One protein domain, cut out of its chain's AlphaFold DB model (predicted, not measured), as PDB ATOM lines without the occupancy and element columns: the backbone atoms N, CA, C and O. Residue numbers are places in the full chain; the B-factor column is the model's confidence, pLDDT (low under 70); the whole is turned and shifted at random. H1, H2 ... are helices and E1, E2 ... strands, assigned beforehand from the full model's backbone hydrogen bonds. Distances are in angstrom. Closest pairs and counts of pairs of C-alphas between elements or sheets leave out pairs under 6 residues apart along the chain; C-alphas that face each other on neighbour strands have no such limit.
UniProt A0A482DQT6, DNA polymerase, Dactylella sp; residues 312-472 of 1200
ATOM      1  N   ARG A 312     140.753  78.757  77.365       43.59
ATOM      2  CA  ARG A 312     141.626  77.718  77.944       43.59
ATOM      3  C   ARG A 312     142.939  78.321  78.446       43.59
ATOM      4  O   ARG A 312     143.816  78.648  77.642       43.59
ATOM      5  N   ILE A 313     143.131  78.366  79.769       47.00
ATOM      6  CA  ILE A 313     144.460  78.578  80.364       47.00
ATOM      7  C   ILE A 313     145.367  77.429  79.912       47.00
ATOM      8  O   ILE A 313     145.288  76.307  80.414       47.00
ATOM      9  N   LYS A 314     146.279  77.711  78.977       52.16
ATOM     10  CA  LYS A 314     147.303  76.754  78.543       52.16
ATOM     11  C   LYS A 314     148.362  76.588  79.641       52.16
ATOM     12  O   LYS A 314     149.451  77.144  79.539       52.16
ATOM     13  N   ASN A 315     148.032  75.747  80.628       58.44
ATOM     14  CA  ASN A 315     148.895  75.222  81.694       58.44
ATOM     15  C   ASN A 315     149.339  76.256  82.758       58.44
ATOM     16  O   ASN A 315     150.111  77.168  82.466       58.44
ATOM     17  N   LEU A 316     148.948  76.048  84.027       64.56
ATOM     18  CA  LEU A 316     149.299  76.927  85.160       64.56
ATOM     19  C   LEU A 316     150.820  77.124  85.298       64.56
ATOM     20  O   LEU A 316     151.291  78.178  85.713       64.56
ATOM     21  N   ASN A 317     151.597  76.120  84.882       62.34
ATOM     22  CA  ASN A 317     153.059  76.117  84.935       62.34
ATOM     23  C   ASN A 317     153.738  77.167  84.041       62.34
ATOM     24  O   ASN A 317     154.938  77.386  84.202       62.34
ATOM     25  N   LYS A 318     153.015  77.786  83.095       62.69
ATOM     26  CA  LYS A 318     153.521  78.928  82.318       62.69
ATOM     27  C   LYS A 318     153.452  80.241  83.114       62.69
ATOM     28  O   LYS A 318     154.259  81.130  82.869       62.69
ATOM     29  N   TYR A 319     152.519  80.338  84.061       62.31
ATOM     30  CA  TYR A 319     152.166  81.571  84.775       62.31
ATOM     31  C   TYR A 319     152.673  81.580  86.227       62.31
ATOM     32  O   TYR A 319     153.027  82.631  86.751       62.31
ATOM     33  N   VAL A 320     152.769  80.412  86.875       72.00
ATOM     34  CA  VAL A 320     153.101  80.301  88.306       72.00
ATOM     35  C   VAL A 320     154.471  79.653  88.536       72.00
ATOM     36  O   VAL A 320     154.682  78.466  88.265       72.00
ATOM     37  N   LYS A 321     155.411  80.418  89.110       75.06
ATOM     38  CA  LYS A 321     156.771  79.957  89.444       75.06
ATOM     39  C   LYS A 321     156.840  79.388  90.868       75.06
ATOM     40  O   LYS A 321     157.319  80.033  91.796       75.06
ATOM     41  N   LEU A 322     156.393  78.144  91.028       82.19
ATOM     42  CA  LEU A 322     156.357  77.471  92.332       82.19
ATOM     43  C   LEU A 322     157.749  77.234  92.942       82.19
ATOM     44  O   LEU A 322     158.675  76.758  92.281       82.19
ATOM     45  N   ASN A 323     157.861  77.494  94.244       81.31
ATOM     46  CA  ASN A 323     159.070  77.275  95.034       81.31
ATOM     47  C   ASN A 323     159.016  75.917  95.773       81.31
ATOM     48  O   ASN A 323     158.125  75.660  96.584       81.31
ATOM     49  N   LYS A 324     160.016  75.064  95.516       82.88
ATOM     50  CA  LYS A 324     160.138  73.701  96.070       82.88
ATOM     51  C   LYS A 324     160.266  73.623  97.597       82.88
ATOM     52  O   LYS A 324     159.934  72.590  98.168       82.88
ATOM     53  N   ASP A 325     160.711  74.690  98.260       77.38
ATOM     54  CA  ASP A 325     160.846  74.738  99.725       77.38
ATOM     55  C   ASP A 325     159.473  74.886 100.419       77.38
ATOM     56  O   ASP A 325     159.296  74.524 101.591       77.38
ATOM     57  N   ILE A 326     158.483  75.456  99.718       83.38
ATOM     58  CA  ILE A 326     157.148  75.734 100.267       83.38
ATOM     59  C   ILE A 326     156.099  74.704  99.843       83.38
ATOM     60  O   ILE A 326     155.280  74.351 100.690       83.38
ATOM     61  N   VAL A 327     156.170  74.174  98.615       86.94
ATOM     62  CA  VAL A 327     155.181  73.248  98.032       86.94
ATOM     63  C   VAL A 327     155.852  72.136  97.215       86.94
ATOM     64  O   VAL A 327     156.894  72.357  96.593       86.94
ATOM     65  N   ASN A 328     155.250  70.941  97.154       87.88
ATOM     66  CA  ASN A 328     155.706  69.898  96.231       87.88
ATOM     67  C   ASN A 328     155.366  70.324  94.796       87.88
ATOM     68  O   ASN A 328     154.230  70.169  94.350       87.88
ATOM     69  N   VAL A 329     156.355  70.866  94.081       85.94
ATOM     70  CA  VAL A 329     156.171  71.391  92.722       85.94
ATOM     71  C   VAL A 329     155.559  70.330  91.811       85.94
ATOM     72  O   VAL A 329     154.534  70.603  91.198       85.94
ATOM     73  N   SER A 330     156.114  69.115  91.759       84.88
ATOM     74  CA  SER A 330     155.634  68.045  90.872       84.88
ATOM     75  C   SER A 330     154.170  67.670  91.121       84.88
ATOM     76  O   SER A 330     153.423  67.510  90.156       84.88
ATOM     77  N   LYS A 331     153.733  67.591  92.388       86.62
ATOM     78  CA  LYS A 331     152.323  67.324  92.722       86.62
ATOM     79  C   LYS A 331     151.417  68.499  92.331       86.62
ATOM     80  O   LYS A 331     150.393  68.272  91.700       86.62
ATOM     81  N   ALA A 332     151.828  69.746  92.575       85.19
ATOM     82  CA  ALA A 332     151.063  70.923  92.142       85.19
ATOM     83  C   ALA A 332     150.950  71.007  90.606       85.19
ATOM     84  O   ALA A 332     149.875  71.293  90.082       85.19
ATOM     85  N   LYS A 333     152.026  70.686  89.867       83.50
ATOM     86  CA  LYS A 333     152.002  70.625  88.392       83.50
ATOM     87  C   LYS A 333     150.975  69.619  87.864       83.50
ATOM     88  O   LYS A 333     150.473  69.820  86.762       83.50
ATOM     89  N   LEU A 334     150.707  68.549  88.618       85.25
ATOM     90  CA  LEU A 334     149.739  67.503  88.289       85.25
ATOM     91  C   LEU A 334     148.305  67.924  88.652       85.25
ATOM     92  O   LEU A 334     147.422  67.859  87.802       85.25
ATOM     93  N   GLU A 335     148.089  68.412  89.878       86.19
ATOM     94  CA  GLU A 335     146.777  68.855  90.383       86.19
ATOM     95  C   GLU A 335     146.198  70.054  89.606       86.19
ATOM     96  O   GLU A 335     144.979  70.201  89.526       86.19
ATOM     97  N   PHE A 336     147.062  70.885  89.006       83.12
ATOM     98  CA  PHE A 336     146.702  72.009  88.132       83.12
ATOM     99  C   PHE A 336     147.017  71.749  86.648       83.12
ATOM    100  O   PHE A 336     147.334  72.669  85.890       83.12
ATOM    101  N   ASN A 337     146.938  70.492  86.206       82.56
ATOM    102  CA  ASN A 337     147.073  70.144  84.796       82.56
ATOM    103  C   ASN A 337     145.709  70.176  84.080       82.56
ATOM    104  O   ASN A 337     144.909  69.254  84.237       82.56
ATOM    105  N   ASP A 338     145.475  71.185  83.234       79.38
ATOM    106  CA  ASP A 338     144.242  71.349  82.431       79.38
ATOM    107  C   ASP A 338     143.953  70.152  81.489       79.38
ATOM    108  O   ASP A 338     142.803  69.875  81.132       79.38
ATOM    109  N   ARG A 339     144.988  69.360  81.151       81.25
ATOM    110  CA  ARG A 339     144.816  68.063  80.473       81.25
ATOM    111  C   ARG A 339     143.939  67.116  81.288       81.25
ATOM    112  O   ARG A 339     143.072  66.466  80.715       81.25
ATOM    113  N   LEU A 340     144.195  67.030  82.593       87.00
ATOM    114  CA  LEU A 340     143.549  66.092  83.511       87.00
ATOM    115  C   LEU A 340     142.246  66.663  84.063       87.00
ATOM    116  O   LEU A 340     141.226  65.986  84.033       87.00
ATOM    117  N   LEU A 341     142.279  67.909  84.545       87.88
ATOM    118  CA  LEU A 341     141.137  68.562  85.173       87.88
ATOM    119  C   LEU A 341     141.029  70.027  84.722       87.88
ATOM    120  O   LEU A 341     141.855  70.843  85.141       87.88
ATOM    121  N   PRO A 342     140.006  70.388  83.926       84.19
ATOM    122  CA  PRO A 342     139.829  71.748  83.426       84.19
ATOM    123  C   PRO A 342     139.819  72.826  84.515       84.19
ATOM    124  O   PRO A 342     139.284  72.624  85.613       84.19
ATOM    125  N   MET A 343     140.370  73.998  84.203       82.50
ATOM    126  CA  MET A 343     140.379  75.177  85.090       82.50
ATOM    127  C   MET A 343     139.067  75.979  85.018       82.50
ATOM    128  O   MET A 343     139.059  77.188  84.816       82.50
ATOM    129  N   THR A 344     137.934  75.292  85.162       83.12
ATOM    130  CA  THR A 344     136.587  75.874  85.074       83.12
ATOM    131  C   THR A 344     135.584  75.069  85.901       83.12
ATOM    132  O   THR A 344     135.819  73.892  86.184       83.12
ATOM    133  N   LEU A 345     134.443  75.677  86.240       86.06
ATOM    134  CA  LEU A 345     133.254  74.987  86.762       86.06
ATOM    135  C   LEU A 345     132.298  74.493  85.655       86.06
ATOM    136  O   LEU A 345     131.316  73.820  85.951       86.06
ATOM    137  N   ASN A 346     132.555  74.814  84.382       83.31
ATOM    138  CA  ASN A 346     131.711  74.379  83.266       83.31
ATOM    139  C   ASN A 346     131.897  72.875  82.984       83.31
ATOM    140  O   ASN A 346     132.827  72.477  82.279       83.31
ATOM    141  N   GLU A 347     130.982  72.046  83.496       83.62
ATOM    142  CA  GLU A 347     131.011  70.581  83.351       83.62
ATOM    143  C   GLU A 347     131.020  70.103  81.886       83.62
ATOM    144  O   GLU A 347     131.572  69.043  81.598       83.62
ATOM    145  N   ASN A 348     130.512  70.898  80.931       76.31
ATOM    146  CA  ASN A 348     130.577  70.566  79.498       76.31
ATOM    147  C   ASN A 348     132.019  70.448  78.977       76.31
ATOM    148  O   ASN A 348     132.260  69.825  77.945       76.31
ATOM    149  N   LEU A 349     132.986  71.054  79.674       78.81
ATOM    150  CA  LEU A 349     134.406  70.956  79.347       78.81
ATOM    151  C   LEU A 349     135.106  69.784  80.040       78.81
ATOM    152  O   LEU A 349     136.281  69.556  79.746       78.81
ATOM    153  N   TYR A 350     134.440  69.045  80.936       84.25
ATOM    154  CA  TYR A 350     135.049  67.934  81.676       84.25
ATOM    155  C   TYR A 350     135.166  66.690  80.790       84.25
ATOM    156  O   TYR A 350     136.271  66.166  80.634       84.25
ATOM    157  N   GLY A 351     134.082  66.287  80.128       83.50
ATOM    158  CA  GLY A 351     134.060  65.148  79.209       83.50
ATOM    159  C   GLY A 351     132.639  64.741  78.817       83.50
ATOM    160  O   GLY A 351     131.683  65.465  79.086       83.50
ATOM    161  N   ILE A 352     132.498  63.563  78.208       81.88
ATOM    162  CA  ILE A 352     131.193  62.947  77.938       81.88
ATOM    163  C   ILE A 352     130.604  62.488  79.282       81.88
ATOM    164  O   ILE A 352     131.265  61.700  79.960       81.88
ATOM    165  N   PRO A 353     129.409  62.939  79.705       85.00
ATOM    166  CA  PRO A 353     128.803  62.461  80.944       85.00
ATOM    167  C   PRO A 353     128.489  60.961  80.848       85.00
ATOM    168  O   PRO A 353     127.940  60.498  79.847       85.00
ATOM    169  N   ILE A 354     128.839  60.206  81.888       84.50
ATOM    170  CA  ILE A 354     128.583  58.765  81.993       84.50
ATOM    171  C   ILE A 354     127.390  58.549  82.924       84.50
ATOM    172  O   ILE A 354     127.400  59.004  84.069       84.50
ATOM    173  N   ASN A 355     126.388  57.809  82.451       80.88
ATOM    174  CA  ASN A 355     125.316  57.311  83.307       80.88
ATOM    175  C   ASN A 355     125.828  56.109  84.108       80.88
ATOM    176  O   ASN A 355     126.440  55.201  83.547       80.88
ATOM    177  N   CYS A 356     125.555  56.097  85.407       80.12
ATOM    178  CA  CYS A 356     125.955  55.035  86.324       80.12
ATOM    179  C   CYS A 356     124.729  54.381  86.970       80.12
ATOM    180  O   CYS A 356     123.707  55.035  87.187       80.12
ATOM    181  N   GLU A 357     124.841  53.099  87.306       79.38
ATOM    182  CA  GLU A 357     123.790  52.381  88.032       79.38
ATOM    183  C   GLU A 357     123.981  52.602  89.536       79.38
ATOM    184  O   GLU A 357     125.113  52.640  90.032       79.38
ATOM    185  N   THR A 358     122.877  52.772  90.266       74.31
ATOM    186  CA  THR A 358     122.902  52.992  91.716       74.31
ATOM    187  C   THR A 358     122.098  51.939  92.456       74.31
ATOM    188  O   THR A 358     120.928  51.723  92.144       74.31
ATOM    189  N   GLU A 359     122.686  51.371  93.501       73.81
ATOM    190  CA  GLU A 359     122.078  50.375  94.378       73.81
ATOM    191  C   GLU A 359     122.200  50.851  95.834       73.81
ATOM    192  O   GLU A 359     123.245  51.347  96.255       73.81
ATOM    193  N   TYR A 360     121.109  50.787  96.604       74.62
ATOM    194  CA  TYR A 360     121.039  51.266  98.000       74.62
ATOM    195  C   TYR A 360     121.561  52.706  98.239       74.62
ATOM    196  O   TYR A 360     121.995  53.048  99.338       74.62
ATOM    197  N   GLY A 361     121.502  53.573  97.219       71.25
ATOM    198  CA  GLY A 361     121.962  54.971  97.278       71.25
ATOM    199  C   GLY A 361     123.441  55.199  96.933       71.25
ATOM    200  O   GLY A 361     123.885  56.351  96.942       71.25
ATOM    201  N   TYR A 362     124.174  54.136  96.589       76.81
ATOM    202  CA  TYR A 362     125.570  54.167  96.149       76.81
ATOM    203  C   TYR A 362     125.696  53.746  94.685       76.81
ATOM    204  O   TYR A 362     124.862  53.006  94.172       76.81
ATOM    205  N   VAL A 363     126.750  54.188  94.010       79.19
ATOM    206  CA  VAL A 363     127.073  53.778  92.637       79.19
ATOM    207  C   VAL A 363     127.612  52.349  92.646       79.19
ATOM    208  O   VAL A 363     128.653  52.082  93.251       79.19
ATOM    209  N   SER A 364     126.918  51.434  91.968       74.69
ATOM    210  CA  SER A 364     127.301  50.020  91.866       74.69
ATOM    211  C   SER A 364     128.166  49.737  90.631       74.69
ATOM    212  O   SER A 364     129.110  48.945  90.713       74.69
ATOM    213  N   ASN A 365     127.897  50.421  89.513       79.81
ATOM    214  CA  ASN A 365     128.500  50.156  88.202       79.81
ATOM    215  C   ASN A 365     128.765  51.458  87.421       79.81
ATOM    216  O   ASN A 365     127.917  52.355  87.378       79.81
ATOM    217  N   ILE A 366     129.930  51.542  86.771       83.81
ATOM    218  CA  ILE A 366     130.294  52.612  85.828       83.81
ATOM    219  C   ILE A 366     130.734  51.927  84.533       83.81
ATOM    220  O   ILE A 366     131.897  51.554  84.387       83.81
ATOM    221  N   ASN A 367     129.805  51.735  83.599       79.88
ATOM    222  CA  ASN A 367     130.087  51.045  82.344       79.88
ATOM    223  C   ASN A 367     130.647  52.019  81.296       79.88
ATOM    224  O   ASN A 367     129.971  52.963  80.886       79.88
ATOM    225  N   ILE A 368     131.879  51.770  80.847       77.50
ATOM    226  CA  ILE A 368     132.545  52.532  79.788       77.50
ATOM    227  C   ILE A 368     133.018  51.534  78.731       77.50
ATOM    228  O   ILE A 368     133.866  50.687  79.001       77.50
ATOM    229  N   ASN A 369     132.460  51.617  77.521       72.50
ATOM    230  CA  ASN A 369     132.781  50.734  76.389       72.50
ATOM    231  C   ASN A 369     132.685  49.219  76.699       72.50
ATOM    232  O   ASN A 369     133.421  48.423  76.118       72.50
ATOM    233  N   GLY A 370     131.784  48.811  77.602       72.12
ATOM    234  CA  GLY A 370     131.601  47.411  78.004       72.12
ATOM    235  C   GLY A 370     132.474  46.960  79.180       72.12
ATOM    236  O   GLY A 370     132.411  45.790  79.553       72.12
ATOM    237  N   VAL A 371     133.265  47.857  79.778       77.12
ATOM    238  CA  VAL A 371     134.092  47.586  80.963       77.12
ATOM    239  C   VAL A 371     133.483  48.279  82.183       77.12
ATOM    240  O   VAL A 371     133.216  49.480  82.138       77.12
ATOM    241  N   ASN A 372     133.296  47.547  83.290       83.12
ATOM    242  CA  ASN A 372     132.917  48.152  84.569       83.12
ATOM    243  C   ASN A 372     134.142  48.786  85.240       83.12
ATOM    244  O   ASN A 372     134.993  48.111  85.822       83.12
ATOM    245  N   TYR A 373     134.199  50.110  85.209       84.12
ATOM    246  CA  TYR A 373     135.300  50.882  85.771       84.12
ATOM    247  C   TYR A 373     135.395  50.799  87.299       84.12
ATOM    248  O   TYR A 373     136.470  50.997  87.866       84.12
ATOM    249  N   MET A 374     134.287  50.485  87.983       81.44
ATOM    250  CA  MET A 374     134.290  50.324  89.438       81.44
ATOM    251  C   MET A 374     135.168  49.156  89.882       81.44
ATOM    252  O   MET A 374     135.744  49.217  90.966       81.44
ATOM    253  N   ASP A 375     135.298  48.115  89.063       82.44
ATOM    254  CA  ASP A 375     136.084  46.936  89.424       82.44
ATOM    255  C   ASP A 375     137.586  47.198  89.239       82.44
ATOM    256  O   ASP A 375     138.360  46.899  90.148       82.44
ATOM    257  N   LEU A 376     137.977  47.922  88.178       82.44
ATOM    258  CA  LEU A 376     139.340  48.453  88.002       82.44
ATOM    259  C   LEU A 376     139.772  49.354  89.175       82.44
ATOM    260  O   LEU A 376     140.900  49.260  89.666       82.44
ATOM    261  N   ILE A 377     138.873  50.222  89.661       81.94
ATOM    262  CA  ILE A 377     139.140  51.082  90.826       81.94
ATOM    263  C   ILE A 377     139.339  50.235  92.096       81.94
ATOM    264  O   ILE A 377     140.300  50.462  92.836       81.94
ATOM    265  N   LYS A 378     138.470  49.245  92.354       78.75
ATOM    266  CA  LYS A 378     138.574  48.351  93.527       78.75
ATOM    267  C   LYS A 378     139.876  47.539  93.511       78.75
ATOM    268  O   LYS A 378     140.554  47.463  94.536       78.75
ATOM    269  N   GLU A 379     140.246  46.973  92.364       77.00
ATOM    270  CA  GLU A 379     141.465  46.170  92.196       77.00
ATOM    271  C   GLU A 379     142.731  46.985  92.519       77.00
ATOM    272  O   GLU A 379     143.565  46.573  93.331       77.00
ATOM    273  N   ASN A 380     142.831  48.206  91.981       73.69
ATOM    274  CA  ASN A 380     143.954  49.111  92.246       73.69
ATOM    275  C   ASN A 380     144.035  49.607  93.701       73.69
ATOM    276  O   ASN A 380     145.129  49.923  94.183       73.69
ATOM    277  N   LEU A 381     142.904  49.696  94.408       68.81
ATOM    278  CA  LEU A 381     142.861  50.100  95.816       68.81
ATOM    279  C   LEU A 381     143.308  48.971  96.754       68.81
ATOM    280  O   LEU A 381     144.099  49.223  97.670       68.81
ATOM    281  N   ASN A 382     142.880  47.733  96.487       59.41
ATOM    282  CA  ASN A 382     143.270  46.554  97.268       59.41
ATOM    283  C   ASN A 382     144.793  46.333  97.262       59.41
ATOM    284  O   ASN A 382     145.379  46.030  98.298       59.41
ATOM    285  N   ASN A 383     145.460  46.601  96.133       57.25
ATOM    286  CA  ASN A 383     146.915  46.469  95.993       57.25
ATOM    287  C   ASN A 383     147.751  47.510  96.781       57.25
ATOM    288  O   ASN A 383     148.981  47.447  96.752       57.25
ATOM    289  N   LYS A 384     147.133  48.486  97.471       55.66
ATOM    290  CA  LYS A 384     147.838  49.617  98.122       55.66
ATOM    291  C   LYS A 384     147.658  49.745  99.643       55.66
ATOM    292  O   LYS A 384     148.130  50.734 100.201       55.66
ATOM    293  N   ASN A 385     147.016  48.789 100.326       46.81
ATOM    294  CA  ASN A 385     146.815  48.806 101.791       46.81
ATOM    295  C   ASN A 385     146.243  50.139 102.347       46.81
ATOM    296  O   ASN A 385     146.580  50.559 103.457       46.81
ATOM    297  N   LYS A 386     145.368  50.824 101.594       49.50
ATOM    298  CA  LYS A 386     144.592  51.977 102.092       49.50
ATOM    299  C   LYS A 386     143.188  51.511 102.496       49.50
ATOM    300  O   LYS A 386     142.466  50.950 101.682       49.50
ATOM    301  N   ASN A 387     142.808  51.769 103.749       40.28
ATOM    302  CA  ASN A 387     141.526  51.346 104.322       40.28
ATOM    303  C   ASN A 387     140.295  51.886 103.568       40.28
ATOM    304  O   ASN A 387     140.216  53.080 103.290       40.28
ATOM    305  N   ILE A 388     139.309  50.998 103.380       41.69
ATOM    306  CA  ILE A 388     137.881  51.237 103.091       41.69
ATOM    307  C   ILE A 388     137.596  52.288 102.002       41.69
ATOM    308  O   ILE A 388     137.399  53.476 102.275       41.69
ATOM    309  N   PHE A 389     137.414  51.812 100.769       53.12
ATOM    310  CA  PHE A 389     136.706  52.556  99.727       53.12
ATOM    311  C   PHE A 389     135.240  52.763 100.143       53.12
ATOM    312  O   PHE A 389     134.408  51.866 100.013       53.12
ATOM    313  N   LYS A 390     134.916  53.955 100.653       53.31
ATOM    314  CA  LYS A 390     133.526  54.411 100.758       53.31
ATOM    315  C   LYS A 390     133.057  54.731  99.341       53.31
ATOM    316  O   LYS A 390     133.566  55.677  98.747       53.31
ATOM    317  N   GLY A 391     132.152  53.911  98.806       65.88
ATOM    318  CA  GLY A 391     131.670  54.038  97.430       65.88
ATOM    319  C   GLY A 391     131.079  55.415  97.123       65.88
ATOM    320  O   GLY A 391     130.663  56.146  98.024       65.88
ATOM    321  N   PHE A 392     131.043  55.763  95.837       82.31
ATOM    322  CA  PHE A 392     130.417  57.003  95.387       82.31
ATOM    323  C   PHE A 392     128.920  56.991  95.714       82.31
ATOM    324  O   PHE A 392     128.262  55.957  95.614       82.31
ATOM    325  N   ASP A 393     128.390  58.137  96.122       82.44
ATOM    326  CA  ASP A 393     126.979  58.317  96.462       82.44
ATOM    327  C   ASP A 393     126.184  58.856  95.261       82.44
ATOM    328  O   ASP A 393     126.751  59.289  94.255       82.44
ATOM    329  N   LYS A 394     124.853  58.884  95.382       80.50
ATOM    330  CA  LYS A 394     123.945  59.473  94.378       80.50
ATOM    331  C   LYS A 394     124.205  60.954  94.027       80.50
ATOM    332  O   LYS A 394     123.615  61.447  93.073       80.50
ATOM    333  N   ASN A 395     125.045  61.671  94.785       85.31
ATOM    334  CA  ASN A 395     125.416  63.067  94.521       85.31
ATOM    335  C   ASN A 395     126.729  63.171  93.713       85.31
ATOM    336  O   ASN A 395     127.320  64.249  93.608       85.31
ATOM    337  N   THR A 396     127.211  62.052  93.169       90.12
ATOM    338  CA  THR A 396     128.448  61.967  92.393       90.12
ATOM    339  C   THR A 396     128.147  61.807  90.898       90.12
ATOM    340  O   THR A 396     127.402  60.913  90.502       90.12
ATOM    341  N   LYS A 397     128.742  62.665  90.061       91.31
ATOM    342  CA  LYS A 397     128.678  62.616  88.591       91.31
ATOM    343  C   LYS A 397     130.009  62.147  87.993       91.31
ATOM    344  O   LYS A 397     131.069  62.343  88.590       91.31
ATOM    345  N   PHE A 398     129.957  61.595  86.782       91.62
ATOM    346  CA  PHE A 398     131.094  60.978  86.095       91.62
ATOM    347  C   PHE A 398     131.229  61.506  84.665       91.62
ATOM    348  O   PHE A 398     130.232  61.610  83.952       91.62
ATOM    349  N   TYR A 399     132.456  61.806  84.233       90.88
ATOM    350  CA  TYR A 399     132.749  62.331  82.897       90.88
ATOM    351  C   TYR A 399     133.933  61.599  82.267       90.88
ATOM    352  O   TYR A 399     135.026  61.560  82.836       90.88
ATOM    353  N   TRP A 400     133.729  61.067  81.064       89.12
ATOM    354  CA  TRP A 400     134.771  60.465  80.242       89.12
ATOM    355  C   TRP A 400     135.484  61.530  79.416       89.12
ATOM    356  O   TRP A 400     134.929  62.090  78.464       89.12
ATOM    357  N   ARG A 401     136.727  61.833  79.783       85.94
ATOM    358  CA  ARG A 401     137.571  62.809  79.098       85.94
ATOM    359  C   ARG A 401     138.518  62.098  78.146       85.94
ATOM    360  O   ARG A 401     139.225  61.186  78.556       85.94
ATOM    361  N   ILE A 402     138.592  62.575  76.907       80.88
ATOM    362  CA  ILE A 402     139.601  62.153  75.931       80.88
ATOM    363  C   ILE A 402     140.403  63.391  75.528       80.88
ATOM    364  O   ILE A 402     139.820  64.402  75.135       80.88
ATOM    365  N   TYR A 403     141.730  63.334  75.635       74.31
ATOM    366  CA  TYR A 403     142.622  64.433  75.264       74.31
ATOM    367  C   TYR A 403     143.888  63.889  74.601       74.31
ATOM    368  O   TYR A 403     144.682  63.210  75.247       74.31
ATOM    369  N   LYS A 404     144.096  64.212  73.317       71.12
ATOM    370  CA  LYS A 404     145.250  63.750  72.516       71.12
ATOM    371  C   LYS A 404     145.526  62.241  72.674       71.12
ATOM    372  O   LYS A 404     146.649  61.836  72.944       71.12
ATOM    373  N   ASN A 405     144.475  61.436  72.506       77.25
ATOM    374  CA  ASN A 405     144.430  59.971  72.635       77.25
ATOM    375  C   ASN A 405     144.552  59.393  74.060       77.25
ATOM    376  O   ASN A 405     144.281  58.208  74.233       77.25
ATOM    377  N   GLU A 406     144.865  60.191  75.082       78.56
ATOM    378  CA  GLU A 406     144.781  59.751  76.482       78.56
ATOM    379  C   GLU A 406     143.343  59.861  77.007       78.56
ATOM    380  O   GLU A 406     142.606  60.776  76.617       78.56
ATOM    381  N   LYS A 407     142.946  58.942  77.897       86.12
ATOM    382  CA  LYS A 407     141.589  58.865  78.457       86.12
ATOM    383  C   LYS A 407     141.615  58.965  79.981       86.12
ATOM    384  O   LYS A 407     142.483  58.376  80.626       86.12
ATOM    385  N   PHE A 408     140.655  59.693  80.544       90.25
ATOM    386  CA  PHE A 408     140.532  59.913  81.984       90.25
ATOM    387  C   PHE A 408     139.069  59.850  82.425       90.25
ATOM    388  O   PHE A 408     138.185  60.368  81.736       90.25
ATOM    389  N   LEU A 409     138.828  59.309  83.617       90.88
ATOM    390  CA  LEU A 409     137.546  59.428  84.307       90.88
ATOM    391  C   LEU A 409     137.630  60.578  85.315       90.88
ATOM    392  O   LEU A 409     138.357  60.478  86.306       90.88
ATOM    393  N   ILE A 410     136.880  61.656  85.077       92.50
ATOM    394  CA  ILE A 410     136.680  62.727  86.062       92.50
ATOM    395  C   ILE A 410     135.436  62.394  86.885       92.50
ATOM    396  O   ILE A 410     134.342  62.238  86.342       92.50
ATOM    397  N   VAL A 411     135.611  62.332  88.198       92.06
ATOM    398  CA  VAL A 411     134.548  62.160  89.188       92.06
ATOM    399  C   VAL A 411     134.296  63.503  89.865       92.06
ATOM    400  O   VAL A 411     135.238  64.125  90.358       92.06
ATOM    401  N   VAL A 412     133.040  63.952  89.891       93.25
ATOM    402  CA  VAL A 412     132.608  65.210  90.518       93.25
ATOM    403  C   VAL A 412     131.594  64.895  91.608       93.25
ATOM    404  O   VAL A 412     130.456  64.524  91.322       93.25
ATOM    405  N   LYS A 413     132.002  65.052  92.864       91.81
ATOM    406  CA  LYS A 413     131.165  64.833  94.040       91.81
ATOM    407  C   LYS A 413     130.650  66.162  94.584       91.81
ATOM    408  O   LYS A 413     131.434  67.047  94.930       91.81
ATOM    409  N   TYR A 414     129.334  66.291  94.700       92.12
ATOM    410  CA  TYR A 414     128.692  67.491  95.231       92.12
ATOM    411  C   TYR A 414     128.608  67.427  96.762       92.12
ATOM    412  O   TYR A 414     127.908  66.583  97.320       92.12
ATOM    413  N   ILE A 415     129.327  68.330  97.435       90.75
ATOM    414  CA  ILE A 415     129.270  68.515  98.896       90.75
ATOM    415  C   ILE A 415     128.160  69.516  99.244       90.75
ATOM    416  O   ILE A 415     127.426  69.329 100.213       90.75
ATOM    417  N   SER A 416     128.014  70.563  98.431       91.19
ATOM    418  CA  SER A 416     126.893  71.506  98.443       91.19
ATOM    419  C   SER A 416     126.711  72.104  97.042       91.19
ATOM    420  O   SER A 416     127.487  71.802  96.137       91.19
ATOM    421  N   GLU A 417     125.722  72.981  96.854       87.81
ATOM    422  CA  GLU A 417     125.530  73.732  95.601       87.81
ATOM    423  C   GLU A 417     126.785  74.523  95.178       87.81
ATOM    424  O   GLU A 417     127.085  74.641  93.991       87.81
ATOM    425  N   PHE A 418     127.559  75.014  96.151       92.56
ATOM    426  CA  PHE A 418     128.738  75.849  95.915       92.56
ATOM    427  C   PHE A 418     130.067  75.089  96.003       92.56
ATOM    428  O   PHE A 418     131.093  75.652  95.627       92.56
ATOM    429  N   VAL A 419     130.086  73.846  96.502       94.81
ATOM    430  CA  VAL A 419     131.324  73.107  96.816       94.81
ATOM    431  C   VAL A 419     131.316  71.719  96.178       94.81
ATOM    432  O   VAL A 419     130.472  70.875  96.491       94.81
ATOM    433  N   THR A 420     132.304  71.461  95.317       94.06
ATOM    434  CA  THR A 420     132.447  70.193  94.580       94.06
ATOM    435  C   THR A 420     133.857  69.613  94.697       94.06
ATOM    436  O   THR A 420     134.839  70.230  94.270       94.06
ATOM    437  N   GLU A 421     133.947  68.397  95.233       93.19
ATOM    438  CA  GLU A 421     135.170  67.590  95.318       93.19
ATOM    439  C   GLU A 421     135.388  66.802  94.019       93.19
ATOM    440  O   GLU A 421     134.438  66.349  93.379       93.19
ATOM    441  N   LYS A 422     136.648  66.681  93.593       92.62
ATOM    442  CA  LYS A 422     137.036  66.177  92.275       92.62
ATOM    443  C   LYS A 422     138.175  65.176  92.384       92.62
ATOM    444  O   LYS A 422     139.195  65.441  93.024       92.62
ATOM    445  N   ILE A 423     137.996  64.048  91.706       91.75
ATOM    446  CA  ILE A 423     138.965  62.954  91.607       91.75
ATOM    447  C   ILE A 423     139.145  62.641  90.119       91.75
ATOM    448  O   ILE A 423     138.173  62.655  89.366       91.75
ATOM    449  N   VAL A 424     140.376  62.380  89.681       92.06
ATOM    450  CA  VAL A 424     140.668  61.989  88.290       92.06
ATOM    451  C   VAL A 424     141.420  60.668  88.278       92.06
ATOM    452  O   VAL A 424     142.448  60.544  88.946       92.06
ATOM    453  N   TYR A 425     140.926  59.714  87.495       90.44
ATOM    454  CA  TYR A 425     141.551  58.415  87.255       90.44
ATOM    455  C   TYR A 425     142.093  58.331  85.821       90.44
ATOM    456  O   TYR A 425     141.495  58.897  84.904       90.44
ATOM    457  N   ASP A 426     143.197  57.609  85.624       89.44
ATOM    458  CA  ASP A 426     143.638  57.151  84.299       89.44
ATOM    459  C   ASP A 426     142.751  56.009  83.779       89.44
ATOM    460  O   ASP A 426     141.932  55.476  84.534       89.44
ATOM    461  N   GLU A 427     142.933  55.616  82.511       85.62
ATOM    462  CA  GLU A 427     142.157  54.559  81.835       85.62
ATOM    463  C   GLU A 427     142.218  53.166  82.494       85.62
ATOM    464  O   GLU A 427     141.381  52.318  82.191       85.62
ATOM    465  N   ASN A 428     143.158  52.942  83.419       85.12
ATOM    466  CA  ASN A 428     143.355  51.682  84.142       85.12
ATOM    467  C   ASN A 428     142.767  51.711  85.565       85.12
ATOM    468  O   ASN A 428     142.919  50.741  86.307       85.12
ATOM    469  N   GLY A 429     142.127  52.812  85.979       80.44
ATOM    470  CA  GLY A 429     141.582  52.979  87.331       80.44
ATOM    471  C   GLY A 429     142.598  53.471  88.372       80.44
ATOM    472  O   GLY A 429     142.327  53.402  89.574       80.44
ATOM    473  N   ILE A 430     143.751  54.003  87.954       84.38
ATOM    474  CA  ILE A 430     144.760  54.590  88.845       84.38
ATOM    475  C   ILE A 430     144.420  56.061  89.112       84.38
ATOM    476  O   ILE A 430     144.280  56.863  88.193       84.38
ATOM    477  N   VAL A 431     144.337  56.443  90.390       88.00
ATOM    478  CA  VAL A 431     144.125  57.842  90.807       88.00
ATOM    479  C   VAL A 431     145.314  58.720  90.393       88.00
ATOM    480  O   VAL A 431     146.437  58.505  90.854       88.00
ATOM    481  N   LEU A 432     145.044  59.741  89.576       87.94
ATOM    482  CA  LEU A 432     145.986  60.790  89.166       87.94
ATOM    483  C   LEU A 432     145.830  62.070  90.001       87.94
ATOM    484  O   LEU A 432     146.820  62.714  90.339       87.94
ATOM    485  N   ILE A 433     144.589  62.441  90.331       87.81
ATOM    486  CA  ILE A 433     144.252  63.590  91.183       87.81
ATOM    487  C   ILE A 433     143.281  63.098  92.256       87.81
ATOM    488  O   ILE A 433     142.257  62.505  91.927       87.81
ATOM    489  N   GLU A 434     143.600  63.356  93.523       85.44
ATOM    490  CA  GLU A 434     142.774  63.048  94.696       85.44
ATOM    491  C   GLU A 434     142.294  64.353  95.353       85.44
ATOM    492  O   GLU A 434     143.065  65.303  95.464       85.44
ATOM    493  N   ASN A 435     141.032  64.384  95.791       82.56
ATOM    494  CA  ASN A 435     140.426  65.377  96.688       82.56
ATOM    495  C   ASN A 435     140.714  66.861  96.351       82.56
ATOM    496  O   ASN A 435     140.985  67.673  97.242       82.56
ATOM    497  N   ASN A 436     140.648  67.238  95.068       90.69
ATOM    498  CA  ASN A 436     140.646  68.649  94.668       90.69
ATOM    499  C   ASN A 436     139.251  69.237  94.919       90.69
ATOM    500  O   ASN A 436     138.271  68.734  94.380       90.69
ATOM    501  N   VAL A 437     139.146  70.310  95.698       94.62
ATOM    502  CA  VAL A 437     137.865  70.943  96.041       94.62
ATOM    503  C   VAL A 437     137.762  72.287  95.336       94.62
ATOM    504  O   VAL A 437     138.593  73.159  95.583       94.62
ATOM    505  N   ASP A 438     136.730  72.477  94.508       94.88
ATOM    506  CA  ASP A 438     136.390  73.814  94.017       94.88
ATOM    507  C   ASP A 438     135.215  74.389  94.804       94.88
ATOM    508  O   ASP A 438     134.197  73.717  94.988       94.88
ATOM    509  N   THR A 439     135.354  75.652  95.195       96.50
ATOM    510  CA  THR A 439     134.306  76.457  95.820       96.50
ATOM    511  C   THR A 439     133.946  77.610  94.888       96.50
ATOM    512  O   THR A 439     134.799  78.451  94.591       96.50
ATOM    513  N   LYS A 440     132.690  77.665  94.434       95.12
ATOM    514  CA  LYS A 440     132.124  78.804  93.698       95.12
ATOM    515  C   LYS A 440     131.979  79.987  94.659       95.12
ATOM    516  O   LYS A 440     131.343  79.852  95.700       95.12
ATOM    517  N   LEU A 441     132.578  81.126  94.315       93.25
ATOM    518  CA  LEU A 441     132.518  82.362  95.105       93.25
ATOM    519  C   LEU A 441     131.412  83.291  94.587       93.25
ATOM    520  O   LEU A 441     130.681  83.883  95.375       93.25
ATOM    521  N   ASN A 442     131.264  83.380  93.263       90.38
ATOM    522  CA  ASN A 442     130.151  84.030  92.568       90.38
ATOM    523  C   ASN A 442     130.014  83.424  91.150       90.38
ATOM    524  O   ASN A 442     130.641  82.409  90.850       90.38
ATOM    525  N   ASP A 443     129.189  83.987  90.264       84.62
ATOM    526  CA  ASP A 443     128.993  83.445  88.903       84.62
ATOM    527  C   ASP A 443     130.226  83.526  87.991       84.62
ATOM    528  O   ASP A 443     130.298  82.816  86.987       84.62
ATOM    529  N   LYS A 444     131.205  84.360  88.344       85.38
ATOM    530  CA  LYS A 444     132.453  84.561  87.601       85.38
ATOM    531  C   LYS A 444     133.672  83.973  88.305       85.38
ATOM    532  O   LYS A 444     134.671  83.709  87.638       85.38
ATOM    533  N   GLU A 445     133.600  83.765  89.617       91.62
ATOM    534  CA  GLU A 445     134.740  83.396  90.453       91.62
ATOM    535  C   GLU A 445     134.601  82.040  91.131       91.62
ATOM    536  O   GLU A 445     133.566  81.698  91.710       91.62
ATOM    537  N   PHE A 446     135.711  81.306  91.163       93.81
ATOM    538  CA  PHE A 446     135.855  80.120  91.997       93.81
ATOM    539  C   PHE A 446     137.295  79.959  92.489       93.81
ATOM    540  O   PHE A 446     138.245  80.464  91.883       93.81
ATOM    541  N   VAL A 447     137.460  79.226  93.588       95.12
ATOM    542  CA  VAL A 447     138.767  78.832  94.123       95.12
ATOM    543  C   VAL A 447     138.902  77.313  94.101       95.12
ATOM    544  O   VAL A 447     138.005  76.615  94.565       95.12
ATOM    545  N   ARG A 448     140.024  76.803  93.582       92.69
ATOM    546  CA  ARG A 448     140.416  75.384  93.624       92.69
ATOM    547  C   ARG A 448     141.441  75.168  94.728       92.69
ATOM    548  O   ARG A 448     142.564  75.652  94.596       92.69
ATOM    549  N   LYS A 449     141.086  74.427  95.779       93.69
ATOM    550  CA  LYS A 449     141.999  73.971  96.840       93.69
ATOM    551  C   LYS A 449     142.427  72.526  96.586       93.69
ATOM    552  O   LYS A 449     141.586  71.674  96.308       93.69
ATOM    553  N   THR A 450     143.721  72.243  96.707       88.94
ATOM    554  CA  THR A 450     144.296  70.913  96.451       88.94
ATOM    555  C   THR A 450     144.883  70.276  97.706       88.94
ATOM    556  O   THR A 450     145.115  70.934  98.727       88.94
ATOM    557  N   THR A 451     145.187  68.980  97.623       84.00
ATOM    558  CA  THR A 451     145.804  68.219  98.727       84.00
ATOM    559  C   THR A 451     147.264  68.587  98.999       84.00
ATOM    560  O   THR A 451     147.848  68.140  99.985       84.00
ATOM    561  N   ASN A 452     147.862  69.425  98.154       84.62
ATOM    562  CA  ASN A 452     149.214  69.958  98.299       84.62
ATOM    563  C   ASN A 452     149.238  71.332  98.999       84.62
ATOM    564  O   ASN A 452     150.182  72.103  98.837       84.62
ATOM    565  N   ASN A 453     148.186  71.645  99.770       88.00
ATOM    566  CA  ASN A 453     148.011  72.888 100.532       88.00
ATOM    567  C   ASN A 453     148.007  74.169  99.676       88.00
ATOM    568  O   ASN A 453     148.275  75.256 100.188       88.00
ATOM    569  N   MET A 454     147.698  74.046  98.385       91.31
ATOM    570  CA  MET A 454     147.656  75.154  97.434       91.31
ATOM    571  C   MET A 454     146.205  75.473  97.063       91.31
ATOM    572  O   MET A 454     145.413  74.571  96.796       91.31
ATOM    573  N   SER A 455     145.862  76.757  97.050       93.94
ATOM    574  CA  SER A 455     144.573  77.283  96.600       93.94
ATOM    575  C   SER A 455     144.812  78.236  95.432       93.94
ATOM    576  O   SER A 455     145.675  79.105  95.528       93.94
ATOM    577  N   VAL A 456     144.084  78.084  94.328       91.94
ATOM    578  CA  VAL A 456     144.186  78.965  93.152       91.94
ATOM    579  C   VAL A 456     142.832  79.585  92.868       91.94
ATOM    580  O   VAL A 456     141.828  78.878  92.812       91.94
ATOM    581  N   TYR A 457     142.825  80.900  92.692       92.50
ATOM    582  CA  TYR A 457     141.637  81.706  92.457       92.50
ATOM    583  C   TYR A 457     141.533  82.041  90.972       92.50
ATOM    584  O   TYR A 457     142.521  82.453  90.352       92.50
ATOM    585  N   PHE A 458     140.328  81.886  90.430       88.19
ATOM    586  CA  PHE A 458     140.016  82.147  89.034       88.19
ATOM    587  C   PHE A 458     138.857  83.140  88.917       88.19
ATOM    588  O   PHE A 458     137.883  83.022  89.657       88.19
ATOM    589  N   TYR A 459     138.941  84.061  87.954       86.44
ATOM    590  CA  TYR A 459     137.880  84.996  87.556       86.44
ATOM    591  C   TYR A 459     137.651  84.855  86.046       86.44
ATOM    592  O   TYR A 459     138.604  84.909  85.273       86.44
ATOM    593  N   GLU A 460     136.409  84.622  85.611       82.06
ATOM    594  CA  GLU A 460     136.039  84.376  84.202       82.06
ATOM    595  C   GLU A 460     136.909  83.289  83.520       82.06
ATOM    596  O   GLU A 460     137.233  83.356  82.335       82.06
ATOM    597  N   ASN A 461     137.270  82.247  84.283       74.25
ATOM    598  CA  ASN A 461     138.187  81.158  83.901       74.25
ATOM    599  C   ASN A 461     139.644  81.587  83.625       74.25
ATOM    600  O   ASN A 461     140.403  80.824  83.032       74.25
ATOM    601  N   LYS A 462     140.063  82.777  84.071       79.12
ATOM    602  CA  LYS A 462     141.459  83.242  84.068       79.12
ATOM    603  C   LYS A 462     142.053  83.144  85.470       79.12
ATOM    604  O   LYS A 462     141.340  83.306  86.455       79.12
ATOM    605  N   TYR A 463     143.350  82.861  85.558       85.25
ATOM    606  CA  TYR A 463     144.098  82.881  86.817       85.25
ATOM    607  C   TYR A 463     144.138  84.310  87.385       85.25
ATOM    608  O   TYR A 463     144.217  85.266  86.622       85.25
ATOM    609  N   VAL A 464     144.063  84.450  88.712       88.94
ATOM    610  CA  VAL A 464     144.133  85.755  89.401       88.94
ATOM    611  C   VAL A 464     145.254  85.764  90.437       88.94
ATOM    612  O   VAL A 464     146.142  86.616  90.409       88.94
ATOM    613  N   LYS A 465     145.207  84.802  91.363       91.94
ATOM    614  CA  LYS A 465     146.181  84.633  92.445       91.94
ATOM    615  C   LYS A 465     146.247  83.185  92.908       91.94
ATOM    616  O   LYS A 465     145.315  82.404  92.686       91.94
ATOM    617  N   HIS A 466     147.311  82.845  93.622       92.62
ATOM    618  CA  HIS A 466     147.389  81.605  94.384       92.62
ATOM    619  C   HIS A 466     147.870  81.840  95.815       92.62
ATOM    620  O   HIS A 466     148.540  82.827  96.120       92.62
ATOM    621  N   GLU A 467     147.513  80.900  96.684       94.69
ATOM    622  CA  GLU A 467     147.847  80.882  98.102       94.69
ATOM    623  C   GLU A 467     148.366  79.489  98.484       94.69
ATOM    624  O   GLU A 467     147.758  78.479  98.132       94.69
ATOM    625  N   ILE A 468     149.493  79.414  99.192       93.94
ATOM    626  CA  ILE A 468     150.114  78.161  99.652       93.94
ATOM    627  C   ILE A 468     150.191  78.202 101.176       93.94
ATOM    628  O   ILE A 468     150.920  79.028 101.726       93.94
ATOM    629  N   GLU A 469     149.473  77.311 101.860       94.06
ATOM    630  CA  GLU A 469     149.466  77.238 103.325       94.06
ATOM    631  C   GLU A 469     150.787  76.638 103.849       94.06
ATOM    632  O   GLU A 469     151.177  75.510 103.532       94.06
ATOM    633  N   ILE A 470     151.491  77.406 104.683       92.06
ATOM    634  CA  ILE A 470     152.778  77.075 105.294       92.06
ATOM    635  C   ILE A 470     152.581  76.924 106.806       92.06
ATOM    636  O   ILE A 470     152.495  77.893 107.563       92.06
ATOM    637  N   LYS A 471     152.571  75.672 107.268       84.12
ATOM    638  CA  LYS A 471     152.502  75.340 108.694       84.12
ATOM    639  C   LYS A 471     153.896  75.352 109.325       84.12
ATOM    640  O   LYS A 471     154.697  74.450 109.075       84.12
ATOM    641  N   PHE A 472     154.181  76.337 110.176       89.69
ATOM    642  CA  PHE A 472     155.397  76.339 110.995       89.69
ATOM    643  C   PHE A 472     155.207  75.531 112.284       89.69
ATOM    644  O   PHE A 472     154.117  75.483 112.858       89.69
TER     645      PHE A 472
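What this domain is: This is residues 312 to 472 of the 1200 residues of the protein "DNA polymerase" of Dactylella sp (UniProt A0A482DQT6). A single eight-stranded sheet, strongly twisted and curled, makes a long wall, with H1 and the chain after it, residues 336 to 351, inside its curl. The edge strand E10 lies at one end of the body; at the other end E1 runs on into the small E2-E3 hairpin, and H2 touches E3 and grazes the big sheet. The printed part has 161 residues, with two named helices and ten named strands in the order H1, E1, E2, E3, H2, then E4 to E10. The sheet's order is E1, E4, E5, E6, E7, E8, E9, E10, antiparallel throughout; the class is mixed. The whole is compact, with a radius of gyration of the C-alphas of 16.1 A, and spans 42 by 36 by 32 A.

Where its parts are: After residues 312 to 328, H1 takes residues 329 to 335, 10.0 A long, with C-alpha 329 at (156.171, 71.391, 92.722). Short strands follow: E1 at residues 352 to 354, E2 at 357 to 359 and E3 at 362 to 365. H2 takes residues 373 to 382 and is 14.6 A long. Then come E4, residues 396 to 403, 22.4 A; E5, 406 to 414, 25.9 A; E6, 419 to 426, 23.7 A; E7, 431 to 440, 24.3 A; E8, 445 to 449; E9, 454 to 459; and E10, 462 to 471, 28.1 A. C-alpha 471 is at (152.502, 75.340, 108.694).

How they stand to each other: E4 to E10 form a meander, each strand the antiparallel neighbour of the one before. In the hairpin of E4 and E5, N 399 and O 410 are 2.9 A apart, within hydrogen-bond range; in that of E9 and E10, N 455 and O 467 are 2.8 A apart. E1 is the edge strand beside E4, with N 352 and O 400 at 2.9 A. E7 bends by 50 degrees at residue 435. H1 is on the sheet; its closest C-alpha pair with E7 is Glu 335 and Ile 433, 5.9 A. E2 and E3 form a hairpin, a sheet of 2 antiparallel strands, with N 359 and O 362 at 2.8 A, within hydrogen-bond range. H2 touches E3, the closest C-alphas being those of Asn 365 and Met 374, 5.9 A; H1 and H2 are apart. In H1 and H2 every O i to N i+4 pair is within hydrogen-bond range.

The domain as a whole: The C-alphas farthest apart, those of Gly 370 and Phe 472, are 49.9 A apart. The printed part has no cut. The links from H1 to E1 and from H2 to E4 are long, and residues 382 to 388 stand free. The mean pLDDT of the printed part is 81.7; residues 312 to 319 and 381 to 391 are under 70.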